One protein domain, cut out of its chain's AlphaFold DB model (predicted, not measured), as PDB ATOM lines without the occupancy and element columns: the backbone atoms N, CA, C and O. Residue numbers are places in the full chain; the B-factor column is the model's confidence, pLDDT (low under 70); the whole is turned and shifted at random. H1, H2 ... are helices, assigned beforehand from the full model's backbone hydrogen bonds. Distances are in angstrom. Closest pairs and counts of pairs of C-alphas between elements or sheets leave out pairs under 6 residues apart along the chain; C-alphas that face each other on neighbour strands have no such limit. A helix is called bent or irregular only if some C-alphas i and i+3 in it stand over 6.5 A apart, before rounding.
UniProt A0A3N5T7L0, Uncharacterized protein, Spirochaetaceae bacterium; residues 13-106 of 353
ATOM      1  N   PHE A  13     -43.533  26.611  15.629       30.86
ATOM      2  CA  PHE A  13     -44.643  26.129  16.439       30.86
ATOM      3  C   PHE A  13     -44.487  26.734  17.840       30.86
ATOM      4  O   PHE A  13     -43.381  26.687  18.382       30.86
ATOM      5  N   PRO A  14     -45.549  27.282  18.456       35.41
ATOM      6  CA  PRO A  14     -45.507  27.580  19.875       35.41
ATOM      7  C   PRO A  14     -45.529  26.234  20.600       35.41
ATOM      8  O   PRO A  14     -46.546  25.540  20.596       35.41
ATOM      9  N   VAL A  15     -44.397  25.831  21.169       37.91
ATOM     10  CA  VAL A  15     -44.342  24.674  22.061       37.91
ATOM     11  C   VAL A  15     -44.166  25.216  23.478       37.91
ATOM     12  O   VAL A  15     -43.062  25.632  23.820       37.91
ATOM     13  N   PRO A  16     -45.221  25.271  24.307       36.78
ATOM     14  CA  PRO A  16     -45.035  25.468  25.732       36.78
ATOM     15  C   PRO A  16     -44.601  24.123  26.326       36.78
ATOM     16  O   PRO A  16     -45.358  23.154  26.292       36.78
ATOM     17  N   VAL A  17     -43.368  24.042  26.828       41.22
ATOM     18  CA  VAL A  17     -42.899  22.904  27.630       41.22
ATOM     19  C   VAL A  17     -42.415  23.462  28.965       41.22
ATOM     20  O   VAL A  17     -41.650  24.424  28.986       41.22
ATOM     21  N   LEU A  18     -42.934  22.921  30.068       44.12
ATOM     22  CA  LEU A  18     -42.870  23.531  31.399       44.12
ATOM     23  C   LEU A  18     -42.257  22.574  32.416       44.12
ATOM     24  O   LEU A  18     -42.568  21.382  32.356       44.12
ATOM     25  N   MET A  19     -41.388  23.144  33.280       50.06
ATOM     26  CA  MET A  19     -40.366  22.563  34.201       50.06
ATOM     27  C   MET A  19     -38.882  22.648  33.739       50.06
ATOM     28  O   MET A  19     -38.242  21.614  33.598       50.06
ATOM     29  N   ALA A  20     -38.345  23.838  33.436       53.81
ATOM     30  CA  ALA A  20     -36.939  24.003  33.020       53.81
ATOM     31  C   ALA A  20     -36.199  25.046  33.883       53.81
ATOM     32  O   ALA A  20     -36.740  26.137  34.098       53.81
ATOM     33  N   ASP A  21     -34.946  24.745  34.245       64.81
ATOM     34  CA  ASP A  21     -33.838  25.658  34.555       64.81
ATOM     35  C   ASP A  21     -33.690  26.143  36.014       64.81
ATOM     36  O   ASP A  21     -33.000  27.136  36.259       64.81
ATOM     37  N   LEU A  22     -34.291  25.469  37.003       76.25
ATOM     38  CA  LEU A  22     -34.225  25.900  38.416       76.25
ATOM     39  C   LEU A  22     -32.801  25.932  38.989       76.25
ATOM     40  O   LEU A  22     -32.447  26.859  39.728       76.25
ATOM     41  N   HIS A  23     -31.985  24.949  38.606       86.81
ATOM     42  CA  HIS A  23     -30.629  24.777  39.132       86.81
ATOM     43  C   HIS A  23     -29.584  25.563  38.343       86.81
ATOM     44  O   HIS A  23     -28.402  25.531  38.683       86.81
ATOM     45  N   LEU A  24     -29.983  26.275  37.285       90.31
ATOM     46  CA  LEU A  24     -29.055  27.101  36.519       90.31
ATOM     47  C   LEU A  24     -28.622  28.329  37.302       90.31
ATOM     48  O   LEU A  24     -29.373  28.910  38.089       90.31
ATOM     49  N   SER A  25     -27.393  28.747  37.038       93.75
ATOM     50  CA  SER A  25     -26.800  29.930  37.628       93.75
ATOM     51  C   SER A  25     -27.411  31.201  37.049       93.75
ATOM     52  O   SER A  25     -27.584  31.341  35.838       93.75
ATOM     53  N   VAL A  26     -27.682  32.175  37.913       93.56
ATOM     54  CA  VAL A  26     -28.055  33.526  37.485       93.56
ATOM     55  C   VAL A  26     -26.789  34.361  37.315       93.56
ATOM     56  O   VAL A  26     -25.958  34.402  38.227       93.56
ATOM     57  N   ASP A  27     -26.649  35.025  36.161       91.69
ATOM     58  CA  ASP A  27     -25.466  35.826  35.812       91.69
ATOM     59  C   ASP A  27     -25.104  36.815  36.924       91.69
ATOM     60  O   ASP A  27     -25.961  37.526  37.436       91.69
ATOM     61  N   VAL A  28     -23.824  36.881  37.287       92.44
ATOM     62  CA  VAL A  28     -23.317  37.701  38.405       92.44
ATOM     63  C   VAL A  28     -23.573  39.209  38.257       92.44
ATOM     64  O   VAL A  28     -23.466  39.941  39.238       92.44
ATOM     65  N   ASN A  29     -23.920  39.685  37.058       90.06
ATOM     66  CA  ASN A  29     -24.301  41.074  36.800       90.06
ATOM     67  C   ASN A  29     -25.815  41.316  36.918       90.06
ATOM     68  O   ASN A  29     -26.275  42.434  36.682       90.06
ATOM     69  N   ASP A  30     -26.601  40.294  37.264       92.38
ATOM     70  CA  ASP A  30     -28.041  40.423  37.448       92.38
ATOM     71  C   ASP A  30     -28.369  41.369  38.623       92.38
ATOM     72  O   ASP A  30     -27.798  41.235  39.714       92.38
ATOM     73  N   PRO A  31     -29.316  42.314  38.452       92.19
ATOM     74  CA  PRO A  31     -29.711  43.243  39.512       92.19
ATOM     75  C   PRO A  31     -30.267  42.559  40.772       92.19
ATOM     76  O   PRO A  31     -30.309  43.189  41.831       92.19
ATOM     77  N   ALA A  32     -30.668  41.285  40.699       93.94
ATOM     78  CA  ALA A  32     -31.098  40.506  41.852       93.94
ATOM     79  C   ALA A  32     -30.037  40.456  42.960       93.94
ATOM     80  O   ALA A  32     -30.396  40.568  44.133       93.94
ATOM     81  N   TYR A  33     -28.745  40.365  42.620       93.75
ATOM     82  CA  TYR A  33     -27.677  40.308  43.625       93.75
ATOM     83  C   TYR A  33     -27.612  41.579  44.479       93.75
ATOM     84  O   TYR A  33     -27.492  41.486  45.697       93.75
ATOM     85  N   MET A  34     -27.800  42.755  43.874       91.31
ATOM     86  CA  MET A  34     -27.828  44.027  44.604       91.31
ATOM     87  C   MET A  34     -28.996  44.085  45.605       91.31
ATOM     88  O   MET A  34     -28.855  44.586  46.721       91.31
ATOM     89  N   ILE A  35     -30.165  43.555  45.231       93.00
ATOM     90  CA  ILE A  35     -31.322  43.503  46.136       93.00
ATOM     91  C   ILE A  35     -31.118  42.488  47.257       93.00
ATOM     92  O   ILE A  35     -31.534  42.751  48.386       93.00
ATOM     93  N   LEU A  36     -30.464  41.360  46.977       93.81
ATOM     94  CA  LEU A  36     -30.093  40.385  48.000       93.81
ATOM     95  C   LEU A  36     -29.133  40.986  49.030       93.81
ATOM     96  O   LEU A  36     -29.387  40.868  50.225       93.81
ATOM     97  N   GLU A  37     -28.103  41.705  48.590       91.00
ATOM     98  CA  GLU A  37     -27.174  42.405  49.486       91.00
ATOM     99  C   GLU A  37     -27.903  43.444  50.353       91.00
ATOM    100  O   GLU A  37     -27.745  43.477  51.574       91.00
ATOM    101  N   MET A  38     -28.800  44.238  49.760       91.00
ATOM    102  CA  MET A  38     -29.640  45.172  50.518       91.00
ATOM    103  C   MET A  38     -30.538  44.449  51.538       91.00
ATOM    104  O   MET A  38     -30.701  44.914  52.671       91.00
ATOM    105  N   ALA A  39     -31.146  43.328  51.150       92.31
ATOM    106  CA  ALA A  39     -32.002  42.529  52.021       92.31
ATOM    107  C   ALA A  39     -31.216  41.906  53.184       92.31
ATOM    108  O   ALA A  39     -31.744  41.810  54.296       92.31
ATOM    109  N   GLU A  40     -29.968  41.506  52.953       91.12
ATOM    110  CA  GLU A  40     -29.056  41.002  53.977       91.12
ATOM    111  C   GLU A  40     -28.699  42.103  54.983       91.12
ATOM    112  O   GLU A  40     -28.919  41.920  56.181       91.12
ATOM    113  N   ILE A  41     -28.282  43.283  54.503       89.38
ATOM    114  CA  ILE A  41     -27.959  44.453  55.342       89.38
ATOM    115  C   ILE A  41     -29.144  44.844  56.236       89.38
ATOM    116  O   ILE A  41     -28.975  45.172  57.411       89.38
ATOM    117  N   LYS A  42     -30.368  44.787  55.698       89.19
ATOM    118  CA  LYS A  42     -31.601  45.104  56.439       89.19
ATOM    119  C   LYS A  42     -32.046  43.987  57.395       89.19
ATOM    120  O   LYS A  42     -33.043  44.156  58.097       89.19
ATOM    121  N   GLY A  43     -31.369  42.837  57.425       87.88
ATOM    122  CA  GLY A  43     -31.753  41.674  58.235       87.88
ATOM    123  C   GLY A  43     -33.024  40.967  57.743       87.88
ATOM    124  O   GLY A  43     -33.690  40.227  58.488       87.88
ATOM    125  N   ALA A  44     -33.411  41.190  56.485       90.25
ATOM    126  CA  ALA A  44     -34.546  40.513  55.879       90.25
ATOM    127  C   ALA A  44     -34.217  39.034  55.597       90.25
ATOM    128  O   ALA A  44     -35.044  38.147  55.841       90.25
ATOM    129  N   ILE A  45     -32.977  38.751  55.218       91.19
ATOM    130  CA  ILE A  45     -32.445  37.401  55.002       91.19
ATOM    131  C   ILE A  45     -31.244  37.131  55.916       91.19
ATOM    132  O   ILE A  45     -30.836  37.995  56.690       91.19
ATOM    133  N   TYR A  46     -30.772  35.887  55.919       87.25
ATOM    134  CA  TYR A  46     -29.579  35.475  56.662       87.25
ATOM    135  C   TYR A  46     -28.309  35.804  55.872       87.25
ATOM    136  O   TYR A  46     -28.393  36.167  54.700       87.25
ATOM    137  N   SER A  47     -27.150  35.646  56.517       87.25
ATOM    138  CA  SER A  47     -25.864  35.935  55.890       87.25
ATOM    139  C   SER A  47     -25.622  35.062  54.663       87.25
ATOM    140  O   SER A  47     -25.745  33.834  54.729       87.25
ATOM    141  N   LEU A  48     -25.289  35.702  53.551       89.69
ATOM    142  CA  LEU A  48     -25.128  35.040  52.266       89.69
ATOM    143  C   LEU A  48     -23.685  34.575  52.061       89.69
ATOM    144  O   LEU A  48     -22.740  35.190  52.548       89.69
ATOM    145  N   SER A  49     -23.521  33.487  51.308       91.00
ATOM    146  CA  SER A  49     -22.199  33.071  50.825       91.00
ATOM    147  C   SER A  49     -21.687  34.081  49.809       91.00
ATOM    148  O   SER A  49     -22.402  34.442  48.889       91.00
ATOM    149  N   ARG A  50     -20.441  34.514  49.896       92.00
ATOM    150  CA  ARG A  50     -19.842  35.488  48.970       92.00
ATOM    151  C   ARG A  50     -19.366  34.846  47.662       92.00
ATOM    152  O   ARG A  50     -18.613  35.448  46.907       92.00
ATOM    153  N   VAL A  51     -19.821  33.623  47.389       94.31
ATOM    154  CA  VAL A  51     -19.476  32.813  46.222       94.31
ATOM    155  C   VAL A  51     -20.641  32.798  45.244       94.31
ATOM    156  O   VAL A  51     -21.611  32.060  45.414       94.31
ATOM    157  N   LYS A  52     -20.538  33.615  44.200       95.06
ATOM    158  CA  LYS A  52     -21.525  33.727  43.123       95.06
ATOM    159  C   LYS A  52     -20.979  33.041  41.854       95.06
ATOM    160  O   LYS A  52     -19.760  33.030  41.634       95.06
ATOM    161  N   PRO A  53     -21.840  32.488  40.985       95.06
ATOM    162  CA  PRO A  53     -23.291  32.684  40.940       95.06
ATOM    163  C   PRO A  53     -24.123  31.684  41.762       95.06
ATOM    164  O   PRO A  53     -23.792  30.499  41.875       95.06
ATOM    165  N   TYR A  54     -25.261  32.163  42.274       94.38
ATOM    166  CA  TYR A  54     -26.314  31.342  42.877       94.38
ATOM    167  C   TYR A  54     -27.252  30.761  41.814       94.38
ATOM    168  O   TYR A  54     -27.374  31.309  40.716       94.38
ATOM    169  N   THR A  55     -27.938  29.668  42.161       93.19
ATOM    170  CA  THR A  55     -28.993  29.087  41.320       93.19
ATOM    171  C   THR A  55     -30.243  29.972  41.303       93.19
ATOM    172  O   THR A  55     -30.482  30.739  42.246       93.19
ATOM    173  N   ALA A  56     -31.053  29.875  40.247       91.50
ATOM    174  CA  ALA A  56     -32.306  30.620  40.130       91.50
ATOM    175  C   ALA A  56     -33.255  30.333  41.306       91.50
ATOM    176  O   ALA A  56     -33.829  31.266  41.874       91.50
ATOM    177  N   GLU A  57     -33.352  29.072  41.737       89.88
ATOM    178  CA  GLU A  57     -34.114  28.669  42.925       89.88
ATOM    179  C   GLU A  57     -33.613  29.353  44.210       89.88
ATOM    180  O   GLU A  57     -34.399  29.880  45.007       89.88
ATOM    181  N   THR A  58     -32.292  29.427  44.391       92.25
ATOM    182  CA  THR A  58     -31.687  30.095  45.551       92.25
ATOM    183  C   THR A  58     -32.009  31.584  45.570       92.25
ATOM    184  O   THR A  58     -32.434  32.111  46.597       92.25
ATOM    185  N   ILE A  59     -31.854  32.275  44.438       94.75
ATOM    186  CA  ILE A  59     -32.192  33.700  44.351       94.75
ATOM    187  C   ILE A  59     -33.678  33.911  44.633       94.75
ATOM    188  O   ILE A  59     -34.034  34.754  45.457       94.75
ATOM    189  N   TYR A  60     -34.546  33.122  44.001       93.38
ATOM    190  CA  TYR A  60     -35.987  33.241  44.177       93.38
ATOM    191  C   TYR A  60     -36.418  33.025  45.633       93.38
ATOM    192  O   TYR A  60     -37.199  33.815  46.171       93.38
ATOM    193  N   SER A  61     -35.895  31.991  46.299       92.25
ATOM    194  CA  SER A  61     -36.230  31.691  47.696       92.25
ATOM    195  C   SER A  61     -35.785  32.806  48.651       92.25
ATOM    196  O   SER A  61     -36.549  33.215  49.533       92.25
ATOM    197  N   LEU A  62     -34.590  33.368  48.441       94.12
ATOM    198  CA  LEU A  62     -34.074  34.493  49.221       94.12
ATOM    199  C   LEU A  62     -34.881  35.777  48.987       94.12
ATOM    200  O   LEU A  62     -35.267  36.439  49.956       94.12
ATOM    201  N   LEU A  63     -35.192  36.114  47.732       94.94
ATOM    202  CA  LEU A  63     -36.005  37.286  47.396       94.94
ATOM    203  C   LEU A  63     -37.437  37.153  47.928       94.94
ATOM    204  O   LEU A  63     -37.962  38.101  48.509       94.94
ATOM    205  N   SER A  64     -38.045  35.971  47.821       93.19
ATOM    206  CA  SER A  64     -39.375  35.687  48.379       93.19
ATOM    207  C   SER A  64     -39.385  35.832  49.903       93.19
ATOM    208  O   SER A  64     -40.303  36.412  50.492       93.19
ATOM    209  N   ARG A  65     -38.322  35.374  50.576       93.06
ATOM    210  CA  ARG A  65     -38.149  35.581  52.018       93.06
ATOM    211  C   ARG A  65     -37.999  37.061  52.361       93.06
ATOM    212  O   ARG A  65     -38.630  37.511  53.319       93.06
ATOM    213  N   ALA A  66     -37.222  37.821  51.593       93.38
ATOM    214  CA  ALA A  66     -37.121  39.268  51.759       93.38
ATOM    215  C   ALA A  66     -38.491  39.940  51.581       93.38
ATOM    216  O   ALA A  66     -38.904  40.741  52.421       93.38
ATOM    217  N   GLN A  67     -39.250  39.526  50.563       91.81
ATOM    218  CA  GLN A  67     -40.592  40.023  50.286       91.81
ATOM    219  C   GLN A  67     -41.570  39.710  51.422       91.81
ATOM    220  O   GLN A  67     -42.438  40.523  51.701       91.81
ATOM    221  N   SER A  68     -41.424  38.603  52.155       91.31
ATOM    222  CA  SER A  68     -42.270  38.335  53.333       91.31
ATOM    223  C   SER A  68     -42.072  39.344  54.483       91.31
ATOM    224  O   SER A  68     -42.922  39.463  55.365       91.31
ATOM    225  N   LYS A  69     -40.975  40.114  54.462       90.69
ATOM    226  CA  LYS A  69     -40.618  41.139  55.453       90.69
ATOM    227  C   LYS A  69     -40.706  42.561  54.882       90.69
ATOM    228  O   LYS A  69     -39.862  43.400  55.195       90.69
ATOM    229  N   GLN A  70     -41.744  42.859  54.090       77.44
ATOM    230  CA  GLN A  70     -41.929  44.170  53.429       77.44
ATOM    231  C   GLN A  70     -41.784  45.376  54.367       77.44
ATOM    232  O   GLN A  70     -41.346  46.430  53.932       77.44
ATOM    233  N   GLY A  71     -42.096  45.228  55.662       86.31
ATOM    234  CA  GLY A  71     -41.954  46.304  56.648       86.31
ATOM    235  C   GLY A  71     -40.525  46.832  56.850       86.31
ATOM    236  O   GLY A  71     -40.364  47.887  57.454       86.31
ATOM    237  N   LEU A  72     -39.500  46.127  56.359       88.00
ATOM    238  CA  LEU A  72     -38.101  46.579  56.371       88.00
ATOM    239  C   LEU A  72     -37.722  47.407  55.130       88.00
ATOM    240  O   LEU A  72     -36.657  48.026  55.106       88.00
ATOM    241  N   PHE A  73     -38.577  47.418  54.107       90.75
ATOM    242  CA  PHE A  73     -38.320  48.046  52.818       90.75
ATOM    243  C   PHE A  73     -39.209  49.277  52.618       90.75
ATOM    244  O   PHE A  73     -40.337  49.350  53.108       90.75
ATOM    245  N   SER A  74     -38.710  50.264  51.875       91.62
ATOM    246  CA  SER A  74     -39.536  51.379  51.407       91.62
ATOM    247  C   SER A  74     -40.549  50.903  50.351       91.62
ATOM    248  O   SER A  74     -40.454  49.791  49.823       91.62
ATOM    249  N   ALA A  75     -41.532  51.745  50.021       91.12
ATOM    250  CA  ALA A  75     -42.499  51.434  48.965       91.12
ATOM    251  C   ALA A  75     -41.811  51.240  47.600       91.12
ATOM    252  O   ALA A  75     -42.142  50.303  46.873       91.12
ATOM    253  N   ASP A  76     -40.819  52.078  47.293       91.00
ATOM    254  CA  ASP A  76     -40.051  52.002  46.048       91.00
ATOM    255  C   ASP A  76     -39.168  50.747  46.014       91.00
ATOM    256  O   ASP A  76     -39.162  50.024  45.020       91.00
ATOM    257  N   GLU A  77     -38.482  50.431  47.118       91.62
ATOM    258  CA  GLU A  77     -37.681  49.204  47.248       91.62
ATOM    259  C   GLU A  77     -38.551  47.949  47.092       91.62
ATOM    260  O   GLU A  77     -38.170  47.011  46.395       91.62
ATOM    261  N   SER A  78     -39.746  47.945  47.689       91.88
ATOM    262  CA  SER A  78     -40.696  46.831  47.576       91.88
ATOM    263  C   SER A  78     -41.214  46.660  46.145       91.88
ATOM    264  O   SER A  78     -41.387  45.532  45.684       91.88
ATOM    265  N   ALA A  79     -41.436  47.764  45.422       92.25
ATOM    266  CA  ALA A  79     -41.834  47.729  44.017       92.25
ATOM    267  C   ALA A  79     -40.709  47.195  43.113       92.25
ATOM    268  O   ALA A  79     -40.977  46.403  42.208       92.25
ATOM    269  N   ILE A  80     -39.457  47.588  43.373       93.25
ATOM    270  CA  ILE A  80     -38.276  47.072  42.662       93.25
ATOM    271  C   ILE A  80     -38.098  45.575  42.935       93.25
ATOM    272  O   ILE A  80     -37.928  44.805  41.993       93.25
ATOM    273  N   LEU A  81     -38.202  45.153  44.199       93.75
ATOM    274  CA  LEU A  81     -38.143  43.747  44.597       93.75
ATOM    275  C   LEU A  81     -39.208  42.914  43.873       93.75
ATOM    276  O   LEU A  81     -38.891  41.871  43.311       93.75
ATOM    277  N   GLY A  82     -40.458  43.390  43.845       92.94
ATOM    278  CA  GLY A  82     -41.545  42.712  43.137       92.94
ATOM    279  C   GLY A  82     -41.287  42.579  41.634       92.94
ATOM    280  O   GLY A  82     -41.523  41.512  41.077       92.94
ATOM    281  N   ARG A  83     -40.746  43.625  40.993       93.75
ATOM    282  CA  ARG A  83     -40.374  43.576  39.572       93.75
ATOM    283  C   ARG A  83     -39.276  42.550  39.307       93.75
ATOM    284  O   ARG A  83     -39.409  41.769  38.382       93.75
ATOM    285  N   ILE A  84     -38.231  42.516  40.132       93.69
ATOM    286  CA  ILE A  84     -37.124  41.564  39.955       93.69
ATOM    287  C   ILE A  84     -37.593  40.120  40.145       93.69
ATOM    288  O   ILE A  84     -37.163  39.246  39.400       93.69
ATOM    289  N   ILE A  85     -38.485  39.863  41.109       92.56
ATOM    290  CA  ILE A  85     -39.093  38.536  41.285       92.56
ATOM    291  C   ILE A  85     -39.876  38.143  40.027       92.56
ATOM    292  O   ILE A  85     -39.655  37.056  39.502       92.56
ATOM    293  N   GLN A  86     -40.715  39.041  39.503       90.81
ATOM    294  CA  GLN A  86     -41.472  38.792  38.276       90.81
ATOM    295  C   GLN A  86     -40.545  38.534  37.073       90.81
ATOM    296  O   GLN A  86     -40.721  37.553  36.356       90.81
ATOM    297  N   ASP A  87     -39.517  39.365  36.878       89.19
ATOM    298  CA  ASP A  87     -38.537  39.203  35.800       89.19
ATOM    299  C   ASP A  87     -37.779  37.865  35.923       89.19
ATOM    300  O   ASP A  87     -37.379  37.265  34.923       89.19
ATOM    301  N   LEU A  88     -37.545  37.375  37.145       88.00
ATOM    302  CA  LEU A  88     -36.929  36.070  37.387       88.00
ATOM    303  C   LEU A  88     -37.893  34.926  37.041       88.00
ATOM    304  O   LEU A  88     -37.504  34.004  36.326       88.00
ATOM    305  N   GLU A  89     -39.151  35.008  37.476       85.50
ATOM    306  CA  GLU A  89     -40.202  34.034  37.152       85.50
ATOM    307  C   GLU A  89     -40.429  33.919  35.641       85.50
ATOM    308  O   GLU A  89     -40.561  32.814  35.120       85.50
ATOM    309  N   GLU A  90     -40.424  35.038  34.911       81.81
ATOM    310  CA  GLU A  90     -40.566  35.056  33.451       81.81
ATOM    311  C   GLU A  90     -39.373  34.392  32.740       81.81
ATOM    312  O   GLU A  90     -39.554  33.694  31.738       81.81
ATOM    313  N   ARG A  91     -38.152  34.572  33.263       79.00
ATOM    314  CA  ARG A  91     -36.920  34.003  32.687       79.00
ATOM    315  C   ARG A  91     -36.727  32.521  32.992       79.00
ATOM    316  O   ARG A  91     -36.179  31.818  32.139       79.00
ATOM    317  N   PHE A  92     -37.178  32.067  34.161       79.38
ATOM    318  CA  PHE A  92     -37.018  30.700  34.664       79.38
ATOM    319  C   PHE A  92     -38.395  30.059  34.913       79.38
ATOM    320  O   PHE A  92     -38.937  30.144  36.016       79.38
ATOM    321  N   PRO A  93     -38.984  29.390  33.902       70.50
ATOM    322  CA  PRO A  93     -40.359  28.895  33.971       70.50
ATOM    323  C   PRO A  93     -40.622  27.813  35.020       70.50
ATOM    324  O   PRO A  93     -41.783  27.550  35.323       70.50
ATOM    325  N   GLY A  94     -39.578  27.167  35.550       70.62
ATOM    326  CA  GLY A  94     -39.700  26.241  36.676       70.62
ATOM    327  C   GLY A  94     -40.055  26.917  38.009       70.62
ATOM    328  O   GLY A  94     -40.435  26.222  38.948       70.62
ATOM    329  N   LEU A  95     -39.951  28.249  38.118       76.12
ATOM    330  CA  LEU A  95     -40.207  28.958  39.373       76.12
ATOM    331  C   LEU A  95     -41.709  29.014  39.732       76.12
ATOM    332  O   LEU A  95     -42.543  29.222  38.849       76.12
ATOM    333  N   PRO A  96     -42.074  28.910  41.031       69.88
ATOM    334  CA  PRO A  96     -43.467  28.786  41.476       69.88
ATOM    335  C   PRO A  96     -44.430  29.902  41.050       69.88
ATOM    336  O   PRO A  96     -45.627  29.646  40.930       69.88
ATOM    337  N   GLY A  97     -43.952  31.137  40.871       64.62
ATOM    338  CA  GLY A  97     -44.803  32.266  40.487       64.62
ATOM    339  C   GLY A  97     -45.053  32.397  38.984       64.62
ATOM    340  O   GLY A  97     -45.913  33.177  38.574       64.62
ATOM    341  N   ASN A  98     -44.392  31.589  38.147       64.50
ATOM    342  CA  ASN A  98     -44.678  31.586  36.720       64.50
ATOM    343  C   ASN A  98     -46.047  30.913  36.462       64.50
ATOM    344  O   ASN A  98     -46.224  29.743  36.808       64.50
ATOM    345  N   PRO A  99     -47.019  31.580  35.802       55.69
ATOM    346  CA  PRO A  99     -48.329  30.991  35.492       55.69
ATOM    347  C   PRO A  99     -48.224  29.679  34.707       55.69
ATOM    348  O   PRO A  99     -49.070  28.793  34.820       55.69
ATOM    349  N   ALA A 100     -47.160  29.554  33.923       52.34
ATOM    350  CA  ALA A 100     -46.870  28.400  33.111       52.34
ATOM    351  C   ALA A 100     -46.288  27.235  33.948       52.34
ATOM    352  O   ALA A 100     -46.411  26.088  33.547       52.34
ATOM    353  N   ALA A 101     -45.768  27.450  35.163       50.81
ATOM    354  CA  ALA A 101     -45.314  26.362  36.044       50.81
ATOM    355  C   ALA A 101     -46.432  25.353  36.404       50.81
ATOM    356  O   ALA A 101     -46.162  24.269  36.911       50.81
ATOM    357  N   THR A 102     -47.700  25.677  36.123       44.94
ATOM    358  CA  THR A 102     -48.859  24.842  36.465       44.94
ATOM    359  C   THR A 102     -49.368  23.914  35.354       44.94
ATOM    360  O   THR A 102     -50.262  23.118  35.639       44.94
ATOM    361  N   ASP A 103     -48.809  23.940  34.132       41.09
ATOM    362  CA  ASP A 103     -49.349  23.146  33.005       41.09
ATOM    363  C   ASP A 103     -48.267  22.398  32.179       41.09
ATOM    364  O   ASP A 103     -47.947  22.768  31.045       41.09
ATOM    365  N   PRO A 104     -47.645  21.333  32.722       44.94
ATOM    366  CA  PRO A 104     -46.620  20.574  32.013       44.94
ATOM    367  C   PRO A 104     -47.231  19.710  30.898       44.94
ATOM    368  O   PRO A 104     -47.729  18.606  31.132       44.94
ATOM    369  N   VAL A 105     -47.138  20.165  29.645       41.50
ATOM    370  CA  VAL A 105     -47.372  19.299  28.480       41.50
ATOM    371  C   VAL A 105     -46.203  18.313  28.365       41.50
ATOM    372  O   VAL A 105     -45.141  18.629  27.829       41.50
ATOM    373  N   GLN A 106     -46.400  17.100  28.889       41.91
ATOM    374  CA  GLN A 106     -45.441  15.998  28.802       41.91
ATOM    375  C   GLN A 106     -45.315  15.491  27.359       41.91
ATOM    376  O   GLN A 106     -46.220  14.842  26.827       41.91
TER     377      GLN A 106
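This is residues 13 to 106 of the 353 residues of an uncharacterized protein of Spirochaetaceae bacterium (UniProt A0A3N5T7L0). A helical hairpin, H2 and H3, has a third helix, H1, packed at a slant on H2, so that the centres of the three helices make a triangle. Both ends of the printed part, residues 13 to 17 and 103 to 106, trail away beyond the same end of this small body, and the short H4 lies near that end, close to H3. Residues 42 to 55 make a long loop that folds back from the end of H1 to the start of H2. The printed part has 94 residues with four named helices, H1, H2, H3 and H4 in chain order, and no named strand; the class is all helix, with under half of the residues, 44 of 94, in named elements. It is compact, with a radius of gyration of the C-alphas of 14.0 A, and elongated in outline, with spans of 45 by 29 by 19 A.

Residues 13 to 30 hold no named element; C-alpha 13 is at (-44.643, 26.129, 16.439). H1, residues 31 to 41, begins with C-alpha 31 at (-29.711, 43.243, 39.512) and is 16.0 A long from first to last C-alpha. H2, residues 56 to 67, is 16.1 A long. H3, residues 75 to 91, is the longest helix at 24.5 A. H4, residues 99 to 102, is 6.2 A long and ends with C-alpha 102 at (-48.859, 24.842, 36.465); it is neither bent nor irregular, but only just, by that length.

H1 and H2 touch, the closest C-alphas being those of Ala 39 and Ala 66, 6.1 A apart. They run the same way at a steep tilt of 48 degrees. H1 and H3 only just touch, with 3 pairs of C-alphas within 8 A, and H3 does so with residues 81 to 84 alone. Their closest C-alphas, those of Ala 32 and Ile 84, are 6.4 A apart, and they run opposite ways at a steep tilt of 46 degrees. H2 and H3 form a helical hairpin: they touch, run opposite ways at a shallow tilt of 23 degrees, and their closest C-alphas, those of Tyr 60 and Ile 85, are 6.8 A apart. The helix packing is mostly crossed, but only just, with 1 of these 3 pairs at a shallow tilt. H4 touches no helix; it and H3 are near each other, with 5 pairs of C-alphas within 10 A, while H1 and H2 are apart from it. In H1, H2 and H3 every O i to N i+4 pair is within hydrogen-bond range; H4 is too short for such a pair, and its one O i to N i+3 pair is not within range.

The two C-alphas farthest apart are those of Phe 13 and Gly 43, 46.4 A, while those of Phe 13 and Gln 106 are 16.0 A apart. The printed part has no cut. The link from H1 to H2, 14 residues, is long; those from H2 to H3 and from H3 to H4, 7 residues each, are short. The mean pLDDT of the printed part is 81.1, and residues 13 to 21 and 96 to 106 of the model are under 70.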